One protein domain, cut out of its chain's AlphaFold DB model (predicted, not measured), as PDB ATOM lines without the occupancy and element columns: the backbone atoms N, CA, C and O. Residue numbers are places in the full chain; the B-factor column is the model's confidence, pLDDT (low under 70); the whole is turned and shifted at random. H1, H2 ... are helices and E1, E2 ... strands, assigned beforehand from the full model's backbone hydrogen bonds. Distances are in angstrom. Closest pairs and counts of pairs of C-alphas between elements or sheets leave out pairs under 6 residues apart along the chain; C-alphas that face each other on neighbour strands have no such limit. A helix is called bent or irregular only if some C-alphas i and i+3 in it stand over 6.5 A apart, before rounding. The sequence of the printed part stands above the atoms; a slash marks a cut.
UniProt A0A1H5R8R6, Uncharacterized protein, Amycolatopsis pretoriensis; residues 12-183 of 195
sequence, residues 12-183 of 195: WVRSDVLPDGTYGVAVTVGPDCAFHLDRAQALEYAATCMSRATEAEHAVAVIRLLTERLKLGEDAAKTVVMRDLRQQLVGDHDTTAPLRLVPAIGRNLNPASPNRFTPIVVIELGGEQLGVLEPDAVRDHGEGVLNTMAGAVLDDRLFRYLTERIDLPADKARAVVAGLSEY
ATOM      1  N   TRP A  12     412.628 389.945 294.194       86.62
ATOM      2  CA  TRP A  12     411.731 390.814 294.980       86.62
ATOM      3  C   TRP A  12     410.264 390.710 294.554       86.62
ATOM      4  O   TRP A  12     409.939 390.160 293.501       86.62
ATOM      5  N   VAL A  13     409.358 391.232 295.386       89.50
ATOM      6  CA  VAL A  13     407.903 391.125 295.197       89.50
ATOM      7  C   VAL A  13     407.228 392.483 295.360       89.50
ATOM      8  O   VAL A  13     407.574 393.242 296.262       89.50
ATOM      9  N   ARG A  14     406.247 392.795 294.506       89.50
ATOM     10  CA  ARG A  14     405.422 394.009 294.618       89.50
ATOM     11  C   ARG A  14     404.003 393.812 294.089       89.50
ATOM     12  O   ARG A  14     403.753 392.907 293.297       89.50
ATOM     13  N   SER A  15     403.080 394.671 294.518       88.56
ATOM     14  CA  SER A  15     401.743 394.780 293.919       88.56
ATOM     15  C   SER A  15     401.889 395.461 292.557       88.56
ATOM     16  O   SER A  15     402.621 396.447 292.444       88.56
ATOM     17  N   ASP A  16     401.255 394.927 291.515       87.56
ATOM     18  CA  ASP A  16     401.313 395.499 290.165       87.56
ATOM     19  C   ASP A  16     399.989 395.298 289.417       87.56
ATOM     20  O   ASP A  16     399.165 394.453 289.781       87.56
ATOM     21  N   VAL A  17     399.786 396.080 288.357       85.31
ATOM     22  CA  VAL A  17     398.621 395.958 287.480       85.31
ATOM     23  C   VAL A  17     398.876 394.845 286.465       85.31
ATOM     24  O   VAL A  17     399.807 394.904 285.663       85.31
ATOM     25  N   LEU A  18     398.019 393.832 286.489       84.69
ATOM     26  CA  LEU A  18     398.014 392.712 285.559       84.69
ATOM     27  C   LEU A  18     397.557 393.151 284.154       84.69
ATOM     28  O   LEU A  18     396.884 394.177 284.008       84.69
ATOM     29  N   PRO A  19     397.850 392.368 283.095       81.25
ATOM     30  CA  PRO A  19     397.433 392.693 281.726       81.25
ATOM     31  C   PRO A  19     395.917 392.861 281.534       81.25
ATOM     32  O   PRO A  19     395.486 393.552 280.613       81.25
ATOM     33  N   ASP A  20     395.106 392.243 282.393       83.56
ATOM     34  CA  ASP A  20     393.646 392.381 282.400       83.56
ATOM     35  C   ASP A  20     393.149 393.641 283.140       83.56
ATOM     36  O   ASP A  20     391.950 393.923 283.165       83.56
ATOM     37  N   GLY A  21     394.068 394.426 283.708       82.19
ATOM     38  CA  GLY A  21     393.797 395.657 284.441       82.19
ATOM     39  C   GLY A  21     393.474 395.464 285.923       82.19
ATOM     40  O   GLY A  21     393.178 396.463 286.582       82.19
ATOM     41  N   THR A  22     393.519 394.233 286.442       86.81
ATOM     42  CA  THR A  22     393.359 393.942 287.874       86.81
ATOM     43  C   THR A  22     394.682 394.081 288.626       86.81
ATOM     44  O   THR A  22     395.745 394.129 288.019       86.81
ATOM     45  N   TYR A  23     394.629 394.177 289.954       87.12
ATOM     46  CA  TYR A  23     395.835 394.175 290.785       87.12
ATOM     47  C   TYR A  23     396.214 392.742 291.164       87.12
ATOM     48  O   TYR A  23     395.365 391.957 291.593       87.12
ATOM     49  N   GLY A  24     397.498 392.420 291.030       89.94
ATOM     50  CA  GLY A  24     398.065 391.116 291.358       89.94
ATOM     51  C   GLY A  24     399.463 391.233 291.950       89.94
ATOM     52  O   GLY A  24     399.897 392.311 292.355       89.94
ATOM     53  N   VAL A  25     400.166 390.105 292.014       90.38
ATOM     54  CA  VAL A  25     401.535 390.057 292.535       90.38
ATOM     55  C   VAL A  25     402.513 390.007 291.372       90.38
ATOM     56  O   VAL A  25     402.365 389.177 290.482       90.38
ATOM     57  N   ALA A  26     403.531 390.857 291.388       90.88
ATOM     58  CA  ALA A  26     404.686 390.748 290.511       90.88
ATOM     59  C   ALA A  26     405.885 390.235 291.313       90.88
ATOM     60  O   ALA A  26     406.267 390.844 292.313       90.88
ATOM     61  N   VAL A  27     406.468 389.124 290.869       89.62
ATOM     62  CA  VAL A  27     407.746 388.594 291.352       89.62
ATOM     63  C   VAL A  27     408.803 388.929 290.318       89.62
ATOM     64  O   VAL A  27     408.722 388.468 289.181       89.62
ATOM     65  N   THR A  28     409.798 389.709 290.705       88.12
ATOM     66  CA  THR A  28     410.867 390.137 289.809       88.12
ATOM     67  C   THR A  28     412.157 389.423 290.166       88.12
ATOM     68  O   THR A  28     412.466 389.240 291.341       88.12
ATOM     69  N   VAL A  29     412.884 388.990 289.141       83.62
ATOM     70  CA  VAL A  29     414.116 388.217 289.234       83.62
ATOM     71  C   VAL A  29     415.195 388.913 288.409       83.62
ATOM     72  O   VAL A  29     415.231 388.799 287.183       83.62
ATOM     73  N   GLY A  30     416.060 389.671 289.078       76.12
ATOM     74  CA  GLY A  30     416.992 390.581 288.416       76.12
ATOM     75  C   GLY A  30     416.286 391.717 287.649       76.12
ATOM     76  O   GLY A  30     415.076 391.894 287.763       76.12
ATOM     77  N   PRO A  31     417.020 392.513 286.855       73.19
ATOM     78  CA  PRO A  31     416.490 393.756 286.282       73.19
ATOM     79  C   PRO A  31     415.451 393.550 285.168       73.19
ATOM     80  O   PRO A  31     414.594 394.407 284.964       73.19
ATOM     81  N   ASP A  32     415.510 392.421 284.457       75.62
ATOM     82  CA  ASP A  32     414.810 392.250 283.176       75.62
ATOM     83  C   ASP A  32     413.700 391.188 283.199       75.62
ATOM     84  O   ASP A  32     413.054 390.947 282.176       75.62
ATOM     85  N   CYS A  33     413.466 390.522 284.334       80.94
ATOM     86  CA  CYS A  33     412.516 389.417 284.398       80.94
ATOM     87  C   CYS A  33     411.481 389.623 285.499       80.94
ATOM     88  O   CYS A  33     411.819 389.607 286.673       80.94
ATOM     89  N   ALA A  34     410.210 389.772 285.124       85.88
ATOM     90  CA  ALA A  34     409.098 389.833 286.063       85.88
ATOM     91  C   ALA A  34     408.020 388.811 285.693       85.88
ATOM     92  O   ALA A  34     407.672 388.646 284.522       85.88
ATOM     93  N   PHE A  35     407.484 388.152 286.714       85.00
ATOM     94  CA  PHE A  35     406.380 387.210 286.631       85.00
ATOM     95  C   PHE A  35     405.185 387.788 287.352       85.00
ATOM     96  O   PHE A  35     405.258 388.117 288.534       85.00
ATOM     97  N   HIS A  36     404.069 387.862 286.648       89.81
ATOM     98  CA  HIS A  36     402.808 388.241 287.248       89.81
ATOM     99  C   HIS A  36     402.056 386.994 287.685       89.81
ATOM    100  O   HIS A  36     401.836 386.081 286.892       89.81
ATOM    101  N   LEU A  37     401.677 386.972 288.955       88.12
ATOM    102  CA  LEU A  37     400.932 385.902 289.585       88.12
ATOM    103  C   LEU A  37     399.531 386.415 289.911       88.12
ATOM    104  O   LEU A  37     399.359 387.425 290.607       88.12
ATOM    105  N   ASP A  38     398.525 385.687 289.437       87.25
ATOM    106  CA  ASP A  38     397.180 385.811 289.974       87.25
ATOM    107  C   ASP A  38     397.115 385.267 291.414       87.25
ATOM    108  O   ASP A  38     398.087 384.765 291.983       87.25
ATOM    109  N   ARG A  39     395.940 385.352 292.036       87.88
ATOM    110  CA  ARG A  39     395.747 384.896 293.416       87.88
ATOM    111  C   ARG A  39     396.070 383.410 293.623       87.88
ATOM    112  O   ARG A  39     396.620 383.053 294.664       87.88
ATOM    113  N   ALA A  40     395.655 382.542 292.705       89.44
ATOM    114  CA  ALA A  40     395.870 381.105 292.841       89.44
ATOM    115  C   ALA A  40     397.358 380.778 292.668       89.44
ATOM    116  O   ALA A  40     397.929 380.069 293.496       89.44
ATOM    117  N   GLN A  41     397.989 381.386 291.665       89.44
ATOM    118  CA  GLN A  41     399.416 381.265 291.391       89.44
ATOM    119  C   GLN A  41     400.268 381.812 292.543       89.44
ATOM    120  O   GLN A  41     401.243 381.178 292.928       89.44
ATOM    121  N   ALA A  42     399.889 382.939 293.154       90.50
ATOM    122  CA  ALA A  42     400.605 383.515 294.295       90.50
ATOM    123  C   ALA A  42     400.571 382.595 295.528       90.50
ATOM    124  O   ALA A  42     401.592 382.405 296.187       90.50
ATOM    125  N   LEU A  43     399.417 381.981 295.821       92.00
ATOM    126  CA  LEU A  43     399.285 381.003 296.908       92.00
ATOM    127  C   LEU A  43     400.155 379.766 296.669       92.00
ATOM    128  O   LEU A  43     400.844 379.302 297.576       92.00
ATOM    129  N   GLU A  44     400.120 379.237 295.449       90.50
ATOM    130  CA  GLU A  44     400.893 378.059 295.068       90.50
ATOM    131  C   GLU A  44     402.402 378.338 295.055       90.50
ATOM    132  O   GLU A  44     403.195 377.535 295.554       90.50
ATOM    133  N   TYR A  45     402.803 379.512 294.568       90.75
ATOM    134  CA  TYR A  45     404.182 379.981 294.593       90.75
ATOM    135  C   TYR A  45     404.699 380.137 296.029       90.75
ATOM    136  O   TYR A  45     405.769 379.621 296.363       90.75
ATOM    137  N   ALA A  46     403.927 380.779 296.912       92.75
ATOM    138  CA  ALA A  46     404.287 380.931 298.320       92.75
ATOM    139  C   ALA A  46     404.419 379.569 299.022       92.75
ATOM    140  O   ALA A  46     405.407 379.314 299.710       92.75
ATOM    141  N   ALA A  47     403.471 378.652 298.795       92.12
ATOM    142  CA  ALA A  47     403.553 377.287 299.313       92.12
ATOM    143  C   ALA A  47     404.794 376.547 298.787       92.12
ATOM    144  O   ALA A  47     405.464 375.840 299.544       92.12
ATOM    145  N   THR A  48     405.141 376.754 297.514       90.50
ATOM    146  CA  THR A  48     406.352 376.191 296.912       90.50
ATOM    147  C   THR A  48     407.603 376.713 297.613       90.50
ATOM    148  O   THR A  48     408.444 375.902 297.992       90.50
ATOM    149  N   CYS A  49     407.710 378.019 297.875       92.00
ATOM    150  CA  CYS A  49     408.829 378.591 298.634       92.00
ATOM    151  C   CYS A  49     409.016 377.872 299.983       92.00
ATOM    152  O   CYS A  49     410.096 377.354 300.278       92.00
ATOM    153  N   MET A  50     407.932 377.737 300.752       94.56
ATOM    154  CA  MET A  50     407.941 377.073 302.061       94.56
ATOM    155  C   MET A  50     408.345 375.592 301.969       94.56
ATOM    156  O   MET A  50     409.136 375.103 302.786       94.56
ATOM    157  N   SER A  51     407.836 374.873 300.961       91.44
ATOM    158  CA  SER A  51     408.189 373.468 300.719       91.44
ATOM    159  C   SER A  51     409.671 373.322 300.396       91.44
ATOM    160  O   SER A  51     410.363 372.524 301.023       91.44
ATOM    161  N   ARG A  52     410.198 374.138 299.474       89.94
ATOM    162  CA  ARG A  52     411.595 374.040 299.028       89.94
ATOM    163  C   ARG A  52     412.593 374.410 300.125       89.94
ATOM    164  O   ARG A  52     413.616 373.737 300.250       89.94
ATOM    165  N   ALA A  53     412.271 375.396 300.963       92.31
ATOM    166  CA  ALA A  53     413.045 375.705 302.165       92.31
ATOM    167  C   ALA A  53     413.112 374.496 303.122       92.31
ATOM    168  O   ALA A  53     414.193 374.067 303.530       92.31
ATOM    169  N   THR A  54     411.958 373.886 303.406       92.88
ATOM    170  CA  THR A  54     411.849 372.714 304.294       92.88
ATOM    171  C   THR A  54     412.583 371.494 303.729       92.88
ATOM    172  O   THR A  54     413.271 370.777 304.457       92.88
ATOM    173  N   GLU A  55     412.484 371.260 302.421       90.38
ATOM    174  CA  GLU A  55     413.186 370.176 301.733       90.38
ATOM    175  C   GLU A  55     414.711 370.323 301.829       90.38
ATOM    176  O   GLU A  55     415.402 369.329 302.071       90.38
ATOM    177  N   ALA A  56     415.245 371.543 301.692       90.75
ATOM    178  CA  ALA A  56     416.681 371.807 301.809       90.75
ATOM    179  C   ALA A  56     417.203 371.496 303.222       90.75
ATOM    180  O   ALA A  56     418.229 370.826 303.388       90.75
ATOM    181  N   GLU A  57     416.477 371.929 304.253       92.88
ATOM    182  CA  GLU A  57     416.810 371.642 305.652       92.88
ATOM    183  C   GLU A  57     416.738 370.153 305.966       92.88
ATOM    184  O   GLU A  57     417.663 369.593 306.565       92.88
ATOM    185  N   HIS A  58     415.665 369.497 305.526       91.88
ATOM    186  CA  HIS A  58     415.481 368.072 305.733       91.88
ATOM    187  C   HIS A  58     416.600 367.266 305.060       91.88
ATOM    188  O   HIS A  58     417.170 366.368 305.681       91.88
ATOM    189  N   ALA A  59     416.992 367.626 303.833       89.75
ATOM    190  CA  ALA A  59     418.109 366.995 303.135       89.75
ATOM    191  C   ALA A  59     419.412 367.069 303.949       89.75
ATOM    192  O   ALA A  59     420.114 366.065 304.109       89.75
ATOM    193  N   VAL A  60     419.719 368.232 304.530       90.94
ATOM    194  CA  VAL A  60     420.897 368.399 305.392       90.94
ATOM    195  C   VAL A  60     420.763 367.625 306.702       90.94
ATOM    196  O   VAL A  60     421.731 366.991 307.127       90.94
ATOM    197  N   ALA A  61     419.584 367.617 307.324       90.81
ATOM    198  CA  ALA A  61     419.328 366.847 308.539       90.81
ATOM    199  C   ALA A  61     419.546 365.341 308.314       90.81
ATOM    200  O   ALA A  61     420.201 364.684 309.126       90.81
ATOM    201  N   VAL A  62     419.083 364.806 307.179       90.81
ATOM    202  CA  VAL A  62     419.313 363.408 306.796       90.81
ATOM    203  C   VAL A  62     420.802 363.138 306.576       90.81
ATOM    204  O   VAL A  62     421.321 362.161 307.115       90.81
ATOM    205  N   ILE A  63     421.537 364.006 305.868       90.50
ATOM    206  CA  ILE A  63     422.993 363.829 305.698       90.50
ATOM    207  C   ILE A  63     423.709 363.802 307.049       90.50
ATOM    208  O   ILE A  63     424.579 362.954 307.268       90.50
ATOM    209  N   ARG A  64     423.346 364.696 307.971       89.62
ATOM    210  CA  ARG A  64     423.930 364.716 309.317       89.62
ATOM    211  C   ARG A  64     423.602 363.440 310.080       89.62
ATOM    212  O   ARG A  64     424.498 362.836 310.656       89.62
ATOM    213  N   LEU A  65     422.363 362.955 310.020       91.88
ATOM    214  CA  LEU A  65     421.987 361.676 310.626       91.88
ATOM    215  C   LEU A  65     422.853 360.523 310.087       91.88
ATOM    216  O   LEU A  65     423.439 359.769 310.868       91.88
ATOM    217  N   LEU A  66     422.976 360.409 308.762       92.25
ATOM    218  CA  LEU A  66     423.741 359.341 308.113       92.25
ATOM    219  C   LEU A  66     425.241 359.417 308.450       92.25
ATOM    220  O   LEU A  66     425.860 358.402 308.766       92.25
ATOM    221  N   THR A  67     425.832 360.611 308.432       90.75
ATOM    222  CA  THR A  67     427.278 360.783 308.655       90.75
ATOM    223  C   THR A  67     427.650 360.784 310.140       90.75
ATOM    224  O   THR A  67     428.605 360.124 310.547       90.75
ATOM    225  N   GLU A  68     426.891 361.464 310.998       89.94
ATOM    226  CA  GLU A  68     427.247 361.643 312.407       89.94
ATOM    227  C   GLU A  68     426.776 360.491 313.289       89.94
ATOM    228  O   GLU A  68     427.505 360.093 314.204       89.94
ATOM    229  N   ARG A  69     425.583 359.936 313.036       90.75
ATOM    230  CA  ARG A  69     425.031 358.838 313.847       90.75
ATOM    231  C   ARG A  69     425.364 357.474 313.269       90.75
ATOM    232  O   ARG A  69     425.786 356.606 314.026       90.75
ATOM    233  N   LEU A  70     425.221 357.300 311.955       91.19
ATOM    234  CA  LEU A  70     425.466 356.009 311.298       91.19
ATOM    235  C   LEU A  70     426.891 355.853 310.756       91.19
ATOM    236  O   LEU A  70     427.246 354.773 310.292       91.19
ATOM    237  N   LYS A  71     427.718 356.905 310.848       91.94
ATOM    238  CA  LYS A  71     429.128 356.904 310.423       91.94
ATOM    239  C   LYS A  71     429.324 356.502 308.955       91.94
ATOM    240  O   LYS A  71     430.378 355.979 308.598       91.94
ATOM    241  N   LEU A  72     428.332 356.768 308.100       91.75
ATOM    242  CA  LEU A  72     428.493 356.635 306.653       91.75
ATOM    243  C   LEU A  72     429.500 357.668 306.135       91.75
ATOM    244  O   LEU A  72     429.566 358.795 306.627       91.75
ATOM    245  N   GLY A  73     430.247 357.294 305.095       90.56
ATOM    246  CA  GLY A  73     431.062 358.247 304.345       90.56
ATOM    247  C   GLY A  73     430.196 359.340 303.711       90.56
ATOM    248  O   GLY A  73     429.073 359.071 303.279       90.56
ATOM    249  N   GLU A  74     430.720 360.567 303.636       87.94
ATOM    250  CA  GLU A  74     429.978 361.735 303.134       87.94
ATOM    251  C   GLU A  74     429.401 361.506 301.725       87.94
ATOM    252  O   GLU A  74     428.249 361.853 301.469       87.94
ATOM    253  N   ASP A  75     430.158 360.868 300.829       87.62
ATOM    254  CA  ASP A  75     429.722 360.605 299.450       87.62
ATOM    255  C   ASP A  75     428.584 359.579 299.376       87.62
ATOM    256  O   ASP A  75     427.653 359.726 298.579       87.62
ATOM    257  N   ALA A  76     428.600 358.574 300.257       88.44
ATOM    258  CA  ALA A  76     427.514 357.606 300.365       88.44
ATOM    259  C   ALA A  76     426.243 358.273 300.916       88.44
ATOM    260  O   ALA A  76     425.161 358.081 300.364       88.44
ATOM    261  N   ALA A  77     426.374 359.117 301.945       87.25
ATOM    262  CA  ALA A  77     425.250 359.858 302.516       87.25
ATOM    263  C   ALA A  77     424.613 360.833 301.508       87.25
ATOM    264  O   ALA A  77     423.391 360.875 301.379       87.25
ATOM    265  N   LYS A  78     425.430 361.572 300.744       84.19
ATOM    266  CA  LYS A  78     424.945 362.445 299.663       84.19
ATOM    267  C   LYS A  78     424.227 361.657 298.575       84.19
ATOM    268  O   LYS A  78     423.199 362.116 298.091       84.19
ATOM    269  N   THR A  79     424.745 360.483 298.209       85.50
ATOM    270  CA  THR A  79     424.119 359.617 297.201       85.50
ATOM    271  C   THR A  79     422.716 359.199 297.631       85.50
ATOM    272  O   THR A  79     421.790 359.354 296.844       85.50
ATOM    273  N   VAL A  80     422.531 358.763 298.884       84.69
ATOM    274  CA  VAL A  80     421.206 358.399 299.424       84.69
ATOM    275  C   VAL A  80     420.229 359.574 299.324       84.69
ATOM    276  O   VAL A  80     419.116 359.424 298.826       84.69
ATOM    277  N   VAL A  81     420.647 360.773 299.736       83.12
ATOM    278  CA  VAL A  81     419.764 361.948 299.704       83.12
ATOM    279  C   VAL A  81     419.454 362.396 298.274       83.12
ATOM    280  O   VAL A  81     418.292 362.611 297.940       83.12
ATOM    281  N   MET A  82     420.464 362.497 297.408       76.00
ATOM    282  CA  MET A  82     420.301 363.019 296.048       76.00
ATOM    283  C   MET A  82     419.646 362.034 295.078       76.00
ATOM    284  O   MET A  82     418.986 362.472 294.141       76.00
ATOM    285  N   ARG A  83     419.839 360.725 295.265       73.88
ATOM    286  CA  ARG A  83     419.316 359.696 294.359       73.88
ATOM    287  C   ARG A  83     418.020 359.086 294.871       73.88
ATOM    288  O   ARG A  83     417.064 359.002 294.110       73.88
ATOM    289  N   ASP A  84     417.990 358.683 296.136       68.56
ATOM    290  CA  ASP A  84     416.931 357.802 296.635       68.56
ATOM    291  C   ASP A  84     415.785 358.592 297.280       68.56
ATOM    292  O   ASP A  84     414.632 358.176 297.204       68.56
ATOM    293  N   LEU A  85     416.080 359.759 297.866       67.94
ATOM    294  CA  LEU A  85     415.074 360.607 298.519       67.94
ATOM    295  C   LEU A  85     414.604 361.766 297.632       67.94
ATOM    296  O   LEU A  85     413.417 362.078 297.599       67.94
ATOM    297  N   ARG A  86     415.504 362.388 296.861       66.38
ATOM    298  CA  ARG A  86     415.163 363.555 296.031       66.38
ATOM    299  C   ARG A  86     414.237 363.227 294.857       66.38
ATOM    300  O   ARG A  86     413.415 364.064 294.502       66.38
ATOM    301  N   GLN A  87     414.307 362.018 294.292       58.59
ATOM    302  CA  GLN A  87     413.397 361.590 293.217       58.59
ATOM    303  C   GLN A  87     411.921 361.557 293.646       58.59
ATOM    304  O   GLN A  87     411.049 361.641 292.792       58.59
ATOM    305  N   GLN A  88     411.636 361.479 294.950       52.22
ATOM    306  CA  GLN A  88     410.274 361.551 295.489       52.22
ATOM    307  C   GLN A  88     409.828 362.988 295.827       52.22
ATOM    308  O   GLN A  88     408.645 363.208 296.065       52.22
ATOM    309  N   LEU A  89     410.755 363.956 295.855       51.25
ATOM    310  CA  LEU A  89     410.517 365.358 296.242       51.25
ATOM    311  C   LEU A  89     410.393 366.308 295.040       51.25
ATOM    312  O   LEU A  89     409.815 367.393 295.144       51.25
ATOM    313  N   VAL A  90     410.920 365.915 293.877       53.38
ATOM    314  CA  VAL A  90     410.671 366.624 292.618       53.38
ATOM    315  C   VAL A  90     409.274 366.235 292.138       53.38
ATOM    316  O   VAL A  90     409.115 365.343 291.313       53.38
ATOM    317  N   GLY A  91     408.248 366.862 292.717       50.56
ATOM    318  CA  GLY A  91     406.910 366.842 292.138       50.56
ATOM    319  C   GLY A  91     406.978 367.361 290.704       50.56
ATOM    320  O   GLY A  91     407.593 368.398 290.448       50.56
ATOM    321  N   ASP A  92     406.394 366.606 289.778       45.97
ATOM    322  CA  ASP A  92     406.082 367.095 288.442       45.97
ATOM    323  C   ASP A  92     405.245 368.386 288.579       45.97
ATOM    324  O   ASP A  92     404.332 368.430 289.402       45.97
ATOM    325  N   HIS A  93     405.558 369.392 287.750       48.41
ATOM    326  CA  HIS A  93     404.772 370.607 287.434       48.41
ATOM    327  C   HIS A  93     405.309 371.952 287.965       48.41
ATOM    328  O   HIS A  93     405.084 372.352 289.100       48.41
ATOM    329  N   ASP A  94     406.035 372.646 287.079       57.81
ATOM    330  CA  ASP A  94     405.705 373.931 286.419       57.81
ATOM    331  C   ASP A  94     405.049 375.113 287.158       57.81
ATOM    332  O   ASP A  94     404.877 376.163 286.546       57.81
ATOM    333  N   THR A  95     404.720 375.033 288.442       58.72
ATOM    334  CA  THR A  95     403.929 376.084 289.114       58.72
ATOM    335  C   THR A  95     404.678 377.399 289.284       58.72
ATOM    336  O   THR A  95     404.074 378.467 289.314       58.72
ATOM    337  N   THR A  96     406.005 377.335 289.342       61.41
ATOM    338  CA  THR A  96     406.870 378.517 289.388       61.41
ATOM    339  C   THR A  96     407.553 378.798 288.048       61.41
ATOM    340  O   THR A  96     408.269 379.790 287.937       61.41
ATOM    341  N   ALA A  97     407.360 377.945 287.031       65.00
ATOM    342  CA  ALA A  97     408.093 378.045 285.775       65.00
ATOM    343  C   ALA A  97     407.847 379.399 285.083       65.00
ATOM    344  O   ALA A  97     406.717 379.886 285.055       65.00
ATOM    345  N   PRO A  98     408.889 380.004 284.486       72.50
ATOM    346  CA  PRO A  98     410.236 379.466 284.268       72.50
ATOM    347  C   PRO A  98     411.203 379.592 285.461       72.50
ATOM    348  O   PRO A  98     412.316 379.069 285.367       72.50
ATOM    349  N   LEU A  99     410.809 380.249 286.557       84.62
ATOM    350  CA  LEU A  99     411.599 380.332 287.786       84.62
ATOM    351  C   LEU A  99     411.522 379.002 288.552       84.62
ATOM    352  O   LEU A  99     410.470 378.382 288.664       84.62
ATOM    353  N   ARG A 100     412.627 378.521 289.105       87.06
ATOM    354  CA  ARG A 100     412.665 377.284 289.891       87.06
ATOM    355  C   ARG A 100     413.435 377.509 291.175       87.06
ATOM    356  O   ARG A 100     414.521 378.078 291.174       87.06
ATOM    357  N   LEU A 101     412.862 377.009 292.261       88.31
ATOM    358  CA  LEU A 101     413.486 376.956 293.573       88.31
ATOM    359  C   LEU A 101     413.934 375.518 293.809       88.31
ATOM    360  O   LEU A 101     413.113 374.610 293.942       88.31
ATOM    361  N   VAL A 102     415.242 375.304 293.796       89.06
ATOM    362  CA  VAL A 102     415.845 373.977 293.767       89.06
ATOM    363  C   VAL A 102     416.567 373.722 295.092       89.06
ATOM    364  O   VAL A 102     417.641 374.278 295.327       89.06
ATOM    365  N   PRO A 103     416.027 372.860 295.972       89.19
ATOM    366  CA  PRO A 103     416.680 372.514 297.227       89.19
ATOM    367  C   PRO A 103     418.031 371.857 296.963       89.19
ATOM    368  O   PRO A 103     418.148 370.936 296.145       89.19
ATOM    369  N   ALA A 104     419.063 372.306 297.665       88.81
ATOM    370  CA  ALA A 104     420.406 371.778 297.531       88.81
ATOM    371  C   ALA A 104     421.156 371.793 298.868       88.81
ATOM    372  O   ALA A 104     420.704 372.311 299.888       88.81
ATOM    373  N   ILE A 105     422.325 371.157 298.858       89.06
ATOM    374  CA  ILE A 105     423.213 371.077 300.013       89.06
ATOM    375  C   ILE A 105     424.467 371.875 299.682       89.06
ATOM    376  O   ILE A 105     425.262 371.476 298.829       89.06
ATOM    377  N   GLY A 106     424.640 372.990 300.378       86.88
ATOM    378  CA  GLY A 106     425.835 373.811 300.328       86.88
ATOM    379  C   GLY A 106     426.942 373.239 301.205       86.88
ATOM    380  O   GLY A 106     426.713 372.448 302.131       86.88
ATOM    381  N   ARG A 107     428.173 373.664 300.922       82.81
ATOM    382  CA  ARG A 107     429.318 373.391 301.788       82.81
ATOM    383  C   ARG A 107     429.489 374.552 302.750       82.81
ATOM    384  O   ARG A 107     429.629 375.689 302.313       82.81
ATOM    385  N   ASN A 108     429.541 374.260 304.043       77.44
ATOM    386  CA  ASN A 108     429.958 375.271 304.995       77.44
ATOM    387  C   ASN A 108     431.470 375.471 304.871       77.44
ATOM    388  O   ASN A 108     432.244 374.529 305.061       77.44
ATOM    389  N   LEU A 109     431.886 376.683 304.510       65.19
ATOM    390  CA  LEU A 109     433.300 377.042 304.401       65.19
ATOM    391  C   LEU A 109     433.870 377.574 305.716       65.19
ATOM    392  O   LEU A 109     435.085 377.721 305.816       65.19
ATOM    393  N   ASN A 110     433.030 377.839 306.723       71.00
ATOM    394  CA  ASN A 110     433.482 378.311 308.022       71.00
ATOM    395  C   ASN A 110     434.175 377.167 308.790       71.00
ATOM    396  O   ASN A 110     433.491 376.246 309.249       71.00
ATOM    397  N   PRO A 111     435.504 377.232 309.008       63.44
ATOM    398  CA  PRO A 111     436.246 376.174 309.694       63.44
ATOM    399  C   PRO A 111     435.851 376.018 311.169       63.44
ATOM    400  O   PRO A 111     436.111 374.974 311.762       63.44
ATOM    401  N   ALA A 112     435.253 377.054 311.771       73.44
ATOM    402  CA  ALA A 112     434.809 377.054 313.161       73.44
ATOM    403  C   ALA A 112     433.407 376.452 313.344       73.44
ATOM    404  O   ALA A 112     432.999 376.188 314.476       73.44
ATOM    405  N   SER A 113     432.656 376.223 312.259       72.06
ATOM    406  CA  SER A 113     431.352 375.579 312.360       72.06
ATOM    407  C   SER A 113     431.516 374.057 312.414       72.06
ATOM    408  O   SER A 113     432.129 373.476 311.516       72.06
ATOM    409  N   PRO A 114     430.927 373.366 313.407       66.81
ATOM    410  CA  PRO A 114     430.917 371.903 313.423       66.81
ATOM    411  C   PRO A 114     430.096 371.321 312.258       66.81
ATOM    412  O   PRO A 114     430.269 370.160 311.886       66.81
ATOM    413  N   ASN A 115     429.223 372.134 311.655       71.06
ATOM    414  CA  ASN A 115     428.310 371.731 310.600       71.06
ATOM    415  C   ASN A 115     428.956 371.907 309.222       71.06
ATOM    416  O   ASN A 115     428.973 373.012 308.692       71.06
ATOM    417  N   ARG A 116     429.417 370.813 308.601       81.62
ATOM    418  CA  ARG A 116     430.024 370.825 307.247       81.62
ATOM    419  C   ARG A 116     429.038 371.107 306.109       81.62
ATOM    420  O   ARG A 116     429.458 371.452 305.004       81.62
ATOM    421  N   PHE A 117     427.746 370.932 306.373       87.56
ATOM    422  CA  PHE A 117     426.669 371.045 305.394       87.56
ATOM    423  C   PHE A 117     425.699 372.150 305.801       87.56
ATOM    424  O   PHE A 117     425.246 372.173 306.954       87.56
ATOM    425  N   THR A 118     425.358 373.000 304.838       90.31
ATOM    426  CA  THR A 118     424.411 374.110 304.995       90.31
ATOM    427  C   THR A 118     423.250 373.907 304.024       90.31
ATOM    428  O   THR A 118     423.504 373.583 302.861       90.31
ATOM    429  N   PRO A 119     421.990 374.030 304.472       91.50
ATOM    430  CA  PRO A 119     420.856 373.950 303.565       91.50
ATOM    431  C   PRO A 119     420.831 375.207 302.703       91.50
ATOM    432  O   PRO A 119     421.032 376.306 303.210       91.50
ATOM    433  N   ILE A 120     420.620 375.036 301.405       92.38
ATOM    434  CA  ILE A 120     420.517 376.147 300.466       92.38
ATOM    435  C   ILE A 120     419.397 375.872 299.467       92.38
ATOM    436  O   ILE A 120     419.072 374.717 299.185       92.38
ATOM    437  N   VAL A 121     418.843 376.929 298.892       90.69
ATOM    438  CA  VAL A 121     417.905 376.850 297.776       90.69
ATOM    439  C   VAL A 121     418.519 377.592 296.601       90.69
ATOM    440  O   VAL A 121     418.828 378.777 296.688       90.69
ATOM    441  N   VAL A 122     418.736 376.877 295.505       90.25
ATOM    442  CA  VAL A 122     419.245 377.448 294.259       90.25
ATOM    443  C   VAL A 122     418.078 378.055 293.493       90.25
ATOM    444  O   VAL A 122     417.047 377.403 293.323       90.25
ATOM    445  N   ILE A 123     418.241 379.293 293.040       88.88
ATOM    446  CA  ILE A 123     417.294 379.947 292.138       88.88
ATOM    447  C   ILE A 123     417.756 379.672 290.712       88.88
ATOM    448  O   ILE A 123     418.877 380.031 290.348       88.88
ATOM    449  N   GLU A 124     416.894 379.064 289.905       88.69
ATOM    450  CA  GLU A 124     417.146 378.832 288.485       88.69
ATOM    451  C   GLU A 124     416.084 379.519 287.625       88.69
ATOM    452  O   GLU A 124     414.899 379.478 287.947       88.69
ATOM    453  N   LEU A 125     416.484 380.103 286.500       85.81
ATOM    454  CA  LEU A 125     415.580 380.663 285.501       85.81
ATOM    455  C   LEU A 125     415.934 380.093 284.133       85.81
ATOM    456  O   LEU A 125     417.063 380.223 283.672       85.81
ATOM    457  N   GLY A 126     414.987 379.410 283.486       82.50
ATOM    458  CA  GLY A 126     415.248 378.809 282.170       82.50
ATOM    459  C   GLY A 126     416.379 377.765 282.171       82.50
ATOM    460  O   GLY A 126     416.965 377.497 281.126       82.50
ATOM    461  N   GLY A 127     416.687 377.176 283.333       81.44
ATOM    462  CA  GLY A 127     417.789 376.227 283.524       81.44
ATOM    463  C   GLY A 127     419.143 376.868 283.853       81.44
ATOM    464  O   GLY A 127     420.112 376.141 284.061       81.44
ATOM    465  N   GLU A 128     419.224 378.196 283.924       85.94
ATOM    466  CA  GLU A 128     420.410 378.918 284.384       85.94
ATOM    467  C   GLU A 128     420.309 379.221 285.880       85.94
ATOM    468  O   GLU A 128     419.285 379.715 286.347       85.94
ATOM    469  N   GLN A 129     421.370 378.939 286.638       88.06
ATOM    470  CA  GLN A 129     421.449 379.292 288.054       88.06
ATOM    471  C   GLN A 129     421.706 380.795 288.208       88.06
ATOM    472  O   GLN A 129     422.768 381.283 287.833       88.06
ATOM    473  N   LEU A 130     420.764 381.499 288.831       86.69
ATOM    474  CA  LEU A 130     420.849 382.938 289.079       86.69
ATOM    475  C   LEU A 130     421.455 383.271 290.439       86.69
ATOM    476  O   LEU A 130     422.126 384.285 290.598       86.69
ATOM    477  N   GLY A 131     421.213 382.419 291.436       88.88
ATOM    478  CA  GLY A 131     421.605 382.717 292.804       88.88
ATOM    479  C   GLY A 131     421.348 381.573 293.767       88.88
ATOM    480  O   GLY A 131     420.916 380.480 293.387       88.88
ATOM    481  N   VAL A 132     421.660 381.831 295.031       90.81
ATOM    482  CA  VAL A 132     421.479 380.890 296.133       90.81
ATOM    483  C   VAL A 132     420.934 381.656 297.326       90.81
ATOM    484  O   VAL A 132     421.513 382.665 297.712       90.81
ATOM    485  N   LEU A 133     419.857 381.150 297.915       91.06
ATOM    486  CA  LEU A 133     419.262 381.682 299.133       91.06
ATOM    487  C   LEU A 133     419.362 380.675 300.276       91.06
ATOM    488  O   LEU A 133     419.393 379.455 300.072       91.06
ATOM    489  N   GLU A 134     419.370 381.202 301.493       92.50
ATOM    490  CA  GLU A 134     419.144 380.407 302.693       92.50
ATOM    491  C   GLU A 134     417.645 380.082 302.844       92.50
ATOM    492  O   GLU A 134     416.802 380.837 302.353       92.50
ATOM    493  N   PRO A 135     417.276 378.974 303.514       93.06
ATOM    494  CA  PRO A 135     415.875 378.600 303.709       93.06
ATOM    495  C   PRO A 135     415.007 379.705 304.318       93.06
ATOM    496  O   PRO A 135     413.872 379.869 303.884       93.06
ATOM    497  N   ASP A 136     415.535 380.471 305.275       94.12
ATOM    498  CA  ASP A 136     414.788 381.558 305.918       94.12
ATOM    499  C   ASP A 136     414.483 382.688 304.931       94.12
ATOM    500  O   ASP A 136     413.322 383.049 304.783       94.12
ATOM    501  N   ALA A 137     415.459 383.115 304.122       92.00
ATOM    502  CA  ALA A 137     415.224 384.094 303.057       92.00
ATOM    503  C   ALA A 137     414.163 383.621 302.041       92.00
ATOM    504  O   ALA A 137     413.364 384.412 301.544       92.00
ATOM    505  N   VAL A 138     414.102 382.316 301.747       91.88
ATOM    506  CA  VAL A 138     413.055 381.750 300.877       91.88
ATOM    507  C   VAL A 138     411.677 381.776 301.544       91.88
ATOM    508  O   VAL A 138     410.678 382.020 300.864       91.88
ATOM    509  N   ARG A 139     411.594 381.523 302.855       94.75
ATOM    510  CA  ARG A 139     410.335 381.639 303.606       94.75
ATOM    511  C   ARG A 139     409.863 383.083 303.655       94.75
ATOM    512  O   ARG A 139     408.705 383.323 303.327       94.75
ATOM    513  N   ASP A 140     410.760 384.007 303.978       94.06
ATOM    514  CA  ASP A 140     410.481 385.442 304.034       94.06
ATOM    515  C   ASP A 140     409.971 385.943 302.679       94.06
ATOM    516  O   ASP A 140     408.971 386.656 302.609       94.06
ATOM    517  N   HIS A 141     410.575 385.481 301.579       92.38
ATOM    518  CA  HIS A 141     410.085 385.763 300.230       92.38
ATOM    519  C   HIS A 141     408.673 385.208 299.987       92.38
ATOM    520  O   HIS A 141     407.794 385.918 299.495       92.38
ATOM    521  N   GLY A 142     408.417 383.953 300.367       93.19
ATOM    522  CA  GLY A 142     407.088 383.346 300.270       93.19
ATOM    523  C   GLY A 142     406.028 384.084 301.098       93.19
ATOM    524  O   GLY A 142     404.901 384.269 300.637       93.19
ATOM    525  N   GLU A 143     406.381 384.553 302.293       95.31
ATOM    526  CA  GLU A 143     405.525 385.406 303.120       95.31
ATOM    527  C   GLU A 143     405.299 386.778 302.466       95.31
ATOM    528  O   GLU A 143     404.162 387.250 302.396       95.31
ATOM    529  N   GLY A 144     406.346 387.373 301.890       93.44
ATOM    530  CA  GLY A 144     406.277 388.604 301.106       93.44
ATOM    531  C   GLY A 144     405.278 388.516 299.950       93.44
ATOM    532  O   GLY A 144     404.512 389.456 299.723       93.44
ATOM    533  N   VAL A 145     405.196 387.365 299.272       93.31
ATOM    534  CA  VAL A 145     404.173 387.092 298.246       93.31
ATOM    535  C   VAL A 145     402.761 387.114 298.822       93.31
ATOM    536  O   VAL A 145     401.876 387.747 298.243       93.31
ATOM    537  N   LEU A 146     402.528 386.481 299.974       94.50
ATOM    538  CA  LEU A 146     401.210 386.478 300.620       94.50
ATOM    539  C   LEU A 146     400.799 387.876 301.098       94.50
ATOM    540  O   LEU A 146     399.650 388.284 300.897       94.50
ATOM    541  N   ASN A 147     401.737 388.623 301.679       93.00
ATOM    542  CA  ASN A 147     401.519 389.997 302.128       93.00
ATOM    543  C   ASN A 147     401.210 390.922 300.944       93.00
ATOM    544  O   ASN A 147     400.245 391.687 300.980       93.00
ATOM    545  N   THR A 148     401.961 390.782 299.852       92.62
ATOM    546  CA  THR A 148     401.727 391.537 298.617       92.62
ATOM    547  C   THR A 148     400.377 391.200 297.998       92.62
ATOM    548  O   THR A 148     399.648 392.098 297.588       92.62
ATOM    549  N   MET A 149     399.991 389.922 297.977       93.38
ATOM    550  CA  MET A 149     398.676 389.492 297.498       93.38
ATOM    551  C   MET A 149     397.544 390.127 298.318       93.38
ATOM    552  O   MET A 149     396.533 390.550 297.756       93.38
ATOM    553  N   ALA A 150     397.695 390.212 299.643       91.38
ATOM    554  CA  ALA A 150     396.732 390.908 300.490       91.38
ATOM    555  C   ALA A 150     396.666 392.410 300.156       91.38
ATOM    556  O   ALA A 150     395.565 392.957 300.057       91.38
ATOM    557  N   GLY A 151     397.819 393.046 299.913       91.50
ATOM    558  CA  GLY A 151     397.923 394.427 299.434       91.50
ATOM    559  C   GLY A 151     397.204 394.651 298.102       91.50
ATOM    560  O   GLY A 151     396.328 395.506 298.025       91.50
ATOM    561  N   ALA A 152     397.451 393.805 297.102       91.50
ATOM    562  CA  ALA A 152     396.815 393.884 295.784       91.50
ATOM    563  C   ALA A 152     395.275 393.826 295.857       91.50
ATOM    564  O   ALA A 152     394.576 394.526 295.126       91.50
ATOM    565  N   VAL A 153     394.711 393.044 296.787       91.81
ATOM    566  CA  VAL A 153     393.254 393.017 297.022       91.81
ATOM    567  C   VAL A 153     392.742 394.345 297.590       91.81
ATOM    568  O   VAL A 153     391.622 394.761 297.276       91.81
ATOM    569  N   LEU A 154     393.515 395.001 298.457       93.12
ATOM    570  CA  LEU A 154     393.167 396.319 298.991       93.12
ATOM    571  C   LEU A 154     393.293 397.400 297.913       93.12
ATOM    572  O   LEU A 154     392.396 398.238 297.808       93.12
ATOM    573  N   ASP A 155     394.323 397.320 297.076       93.00
ATOM    574  CA  ASP A 155     394.550 398.208 295.934       93.00
ATOM    575  C   ASP A 155     393.400 398.126 294.919       93.00
ATOM    576  O   ASP A 155     392.833 399.152 294.540       93.00
ATOM    577  N   ASP A 156     392.959 396.913 294.559       92.69
ATOM    578  CA  ASP A 156     391.799 396.686 293.683       92.69
ATOM    579  C   ASP A 156     390.511 397.287 294.273       92.69
ATOM    580  O   ASP A 156     389.718 397.928 293.576       92.69
ATOM    581  N   ARG A 157     390.303 397.142 295.588       93.56
ATOM    582  CA  ARG A 157     389.145 397.736 296.278       93.56
ATOM    583  C   ARG A 157     389.204 399.259 296.296       93.56
ATOM    584  O   ARG A 157     388.171 399.897 296.088       93.56
ATOM    585  N   LEU A 158     390.378 399.834 296.547       94.56
ATOM    586  CA  LEU A 158     390.578 401.278 296.518       94.56
ATOM    587  C   LEU A 158     390.342 401.821 295.106       94.56
ATOM    588  O   LEU A 158     389.608 402.792 294.943       94.56
ATOM    589  N   PHE A 159     390.879 401.155 294.085       94.50
ATOM    590  CA  PHE A 159     390.654 401.505 292.687       94.50
ATOM    591  C   PHE A 159     389.162 401.507 292.327       94.50
ATOM    592  O   PHE A 159     388.662 402.502 291.794       94.50
ATOM    593  N   ARG A 160     388.420 400.441 292.669       95.31
ATOM    594  CA  ARG A 160     386.960 400.393 292.460       95.31
ATOM    595  C   ARG A 160     386.233 401.495 293.218       95.31
ATOM    596  O   ARG A 160     385.352 402.136 292.665       95.31
ATOM    597  N   TYR A 161     386.616 401.781 294.459       96.44
ATOM    598  CA  TYR A 161     386.021 402.882 295.214       96.44
ATOM    599  C   TYR A 161     386.251 404.246 294.535       96.44
ATOM    600  O   TYR A 161     385.307 405.017 294.360       96.44
ATOM    601  N   LEU A 162     387.479 404.532 294.098       96.38
ATOM    602  CA  LEU A 162     387.828 405.783 293.418       96.38
ATOM    603  C   LEU A 162     387.075 405.951 292.091       96.38
ATOM    604  O   LEU A 162     386.599 407.041 291.783       96.38
ATOM    605  N   THR A 163     386.944 404.876 291.319       96.31
ATOM    606  CA  THR A 163     386.300 404.913 290.001       96.31
ATOM    607  C   THR A 163     384.775 404.871 290.088       96.31
ATOM    608  O   THR A 163     384.107 405.681 289.459       96.31
ATOM    609  N   GLU A 164     384.200 403.987 290.903       96.69
ATOM    610  CA  GLU A 164     382.748 403.759 290.951       96.69
ATOM    611  C   GLU A 164     382.009 404.707 291.906       96.69
ATOM    612  O   GLU A 164     380.819 404.966 291.720       96.69
ATOM    613  N   ARG A 165     382.667 405.192 292.970       96.44
ATOM    614  CA  ARG A 165     382.025 406.046 293.992       96.44
ATOM    615  C   ARG A 165     382.433 407.505 293.906       96.44
ATOM    616  O   ARG A 165     381.601 408.363 294.187       96.44
ATOM    617  N   ILE A 166     383.688 407.779 293.562       96.31
ATOM    618  CA  ILE A 166     384.220 409.146 293.442       96.31
ATOM    619  C   ILE A 166     384.178 409.643 291.985       96.31
ATOM    620  O   ILE A 166     384.341 410.840 291.758       96.31
ATOM    621  N   ASP A 167     383.897 408.762 291.016       96.62
ATOM    622  CA  ASP A 167     383.872 409.074 289.576       96.62
ATOM    623  C   ASP A 167     385.221 409.623 289.071       96.62
ATOM    624  O   ASP A 167     385.315 410.517 288.228       96.62
ATOM    625  N   LEU A 168     386.317 409.107 289.639       96.81
ATOM    626  CA  LEU A 168     387.660 409.476 289.218       96.81
ATOM    627  C   LEU A 168     388.022 408.721 287.925       96.81
ATOM    628  O   LEU A 168     387.853 407.499 287.872       96.81
ATOM    629  N   PRO A 169     388.585 409.386 286.896       96.62
ATOM    630  CA  PRO A 169     389.071 408.697 285.703       96.62
ATOM    631  C   PRO A 169     390.081 407.600 286.056       96.62
ATOM    632  O   PRO A 169     390.957 407.822 286.895       96.62
ATOM    633  N   ALA A 170     389.994 406.448 285.383       92.81
ATOM    634  CA  ALA A 170     390.783 405.255 285.704       92.81
ATOM    635  C   ALA A 170     392.291 405.532 285.823       92.81
ATOM    636  O   ALA A 170     392.923 405.084 286.777       92.81
ATOM    637  N   ASP A 171     392.867 406.328 284.922       93.69
ATOM    638  CA  ASP A 171     394.301 406.645 284.952       93.69
ATOM    639  C   ASP A 171     394.697 407.454 286.194       93.69
ATOM    640  O   ASP A 171     395.738 407.211 286.800       93.69
ATOM    641  N   LYS A 172     393.829 408.375 286.633       94.31
ATOM    642  CA  LYS A 172     394.034 409.128 287.877       94.31
ATOM    643  C   LYS A 172     393.857 408.235 289.101       94.31
ATOM    644  O   LYS A 172     394.627 408.361 290.045       94.31
ATOM    645  N   ALA A 173     392.880 407.328 289.085       94.19
ATOM    646  CA  ALA A 173     392.688 406.366 290.165       94.19
ATOM    647  C   ALA A 173     393.907 405.445 290.327       94.19
ATOM    648  O   ALA A 173     394.377 405.265 291.446       94.19
ATOM    649  N   ARG A 174     394.484 404.947 289.224       91.81
ATOM    650  CA  ARG A 174     395.726 404.155 289.257       91.81
ATOM    651  C   ARG A 174     396.903 404.939 289.825       91.81
ATOM    652  O   ARG A 174     397.634 404.397 290.643       91.81
ATOM    653  N   ALA A 175     397.061 406.206 289.437       91.38
ATOM    654  CA  ALA A 175     398.114 407.064 289.979       91.38
ATOM    655  C   ALA A 175     397.974 407.267 291.499       91.38
ATOM    656  O   ALA A 175     398.971 407.239 292.213       91.38
ATOM    657  N   VAL A 176     396.742 407.418 292.002       93.25
ATOM    658  CA  VAL A 176     396.477 407.514 293.448       93.25
ATOM    659  C   VAL A 176     396.832 406.214 294.170       93.25
ATOM    660  O   VAL A 176     397.479 406.268 295.209       93.25
ATOM    661  N   VAL A 177     396.446 405.055 293.624       92.31
ATOM    662  CA  VAL A 177     396.785 403.750 294.219       92.31
ATOM    663  C   VAL A 177     398.300 403.524 294.220       92.31
ATOM    664  O   VAL A 177     398.858 403.159 295.247       92.31
ATOM    665  N   ALA A 178     398.988 403.811 293.112       88.00
ATOM    666  CA  ALA A 178     400.443 403.677 293.022       88.00
ATOM    667  C   ALA A 178     401.192 404.591 294.011       88.00
ATOM    668  O   ALA A 178     402.250 404.219 294.510       88.00
ATOM    669  N   GLY A 179     400.633 405.766 294.320       87.44
ATOM    670  CA  GLY A 179     401.181 406.701 295.305       87.44
ATOM    671  C   GLY A 179     400.879 406.345 296.766       87.44
ATOM    672  O   GLY A 179     401.330 407.057 297.657       87.44
ATOM    673  N   LEU A 180     400.126 405.273 297.050       86.38
ATOM    674  CA  LEU A 180     399.724 404.924 298.419       86.38
ATOM    675  C   LEU A 180     400.927 404.645 299.333       86.38
ATOM    676  O   LEU A 180     400.867 404.938 300.527       86.38
ATOM    677  N   SER A 181     402.027 404.133 298.775       80.62
ATOM    678  CA  SER A 181     403.270 403.858 299.505       80.62
ATOM    679  C   SER A 181     403.860 405.097 300.188       80.62
ATOM    680  O   SER A 181     404.467 404.963 301.245       80.62
ATOM    681  N   GLU A 182     403.614 406.302 299.661       83.12
ATOM    682  CA  GLU A 182     404.042 407.574 300.267       83.12
ATOM    683  C   GLU A 182     403.309 407.895 301.580       83.12
ATOM    684  O   GLU A 182     403.764 408.728 302.365       83.12
ATOM    685  N   TYR A 183     402.168 407.245 301.822       83.19
ATOM    686  CA  TYR A 183     401.292 407.483 302.971       83.19
ATOM    687  C   TYR A 183     401.289 406.326 303.972       83.19
ATOM    688  O   TYR A 183     400.644 406.430 305.018       83.19
TER     689      TYR A 183
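This is residues 12 to 183 of the 195 residues of an uncharacterized protein of Amycolatopsis pretoriensis (UniProt A0A1H5R8R6). Two long helices, H1 and H3, run opposite ways and nearly in line, overlapping over only part of their lengths, and together make a long rod; two small antiparallel sheets lie one after the other along it, E1 E2 E3 mainly on H3 and E4 E5 E6 mainly on H1. At one end of the rod the shorter helix H2 folds back on H1, and at the other end H4 folds back on H3. The printed part has 172 residues, with four named helices and six named strands in the order E1 E2 E3 H1 H2 E4 E5 E6 H3 H4, of mixed class. The whole is loose, with a radius of gyration of the C-alphas of 20.7 A and spans of 72 by 35 by 25 A.

E1, residues 12 to 17, begins at C-alpha 12 (411.731, 390.814, 294.980). E2 is residues 23 to 29 and E3 residues 33 to 37. H1, residues 39 to 69, is the longest helix by residues and measures 44.2 A from first to last C-alpha, ending at (425.031, 358.838, 313.847). H2, residues 74 to 88, is 21.1 A long. E4, residues 99 to 107, is 23.6 A long and bends by 55 degrees at residue 103. E5, residues 117 to 125, is 24.7 A long, and E6 is residues 128 to 133. H3, residues 135 to 164, is 43.5 A long. H4, residues 170 to 183, is 20.3 A long and ends at C-alpha 183 (401.292, 407.483, 302.971); it is irregular, with C-alphas 178 and 181 7.1 A apart.

E1 E2 E3 is a meander, each strand the antiparallel neighbour of the one before, and it is strongly twisted. N 14 and O 26 are 2.9 A apart across E1 and E2, and N 27 and O 35 are 2.8 A apart across E2 and E3, both within hydrogen-bond range. H3 is on this sheet at a height of 7.2 A, over E1 and E2, and runs along the strands; the C-alphas of Tyr 23 and Ala 152 are its closest to E2, 5.1 A. H1 is on the same face of this sheet, making two layers, sheet and helices. H1 touches H3, which meets it with residues 135 to 149 alone, at a shallow tilt of 9 degrees, opposite ways; their closest C-alphas are those of Ala 46 and Gly 142, 4.2 A. H2 forms a helical hairpin with H1, at a shallow tilt of 32 degrees, with the C-alphas of Ile 63 and Ala 77 closest at 5.6 A. E4 E5 E6 is a second strongly twisted meander; N 102 and O 122 are 2.8 A apart, and N 123 and O 131 are 2.9 A apart. H1 is on it at a height of 8.4 A, its closest C-alphas to E4 being Ala 56 and Pro 103, 4.6 A. H2 only grazes this sheet, with residues 78 to 86. H4 touches H3 at a steep tilt of 47 degrees, opposite ways, with Phe 159 and Ala 173 closest at 5.8 A between C-alphas. E2 and E4 are only just apart, 8.4 A at the closest. In H1 and H3 every O i to N i+4 pair is within hydrogen-bond range; in H2 7 of 11 are, and in H4 7 of 10.

The C-alphas of Lys 71 and Asp 167 are the two farthest apart, 72.1 A. The printed part has no cut, and no link is long; those from H2 to E4 and from E4 to E5 are short, the others tight. The mean pLDDT of the printed part is 85.9, and 17 residues are under 70: residues 84 to 97, 109, 111 and 114.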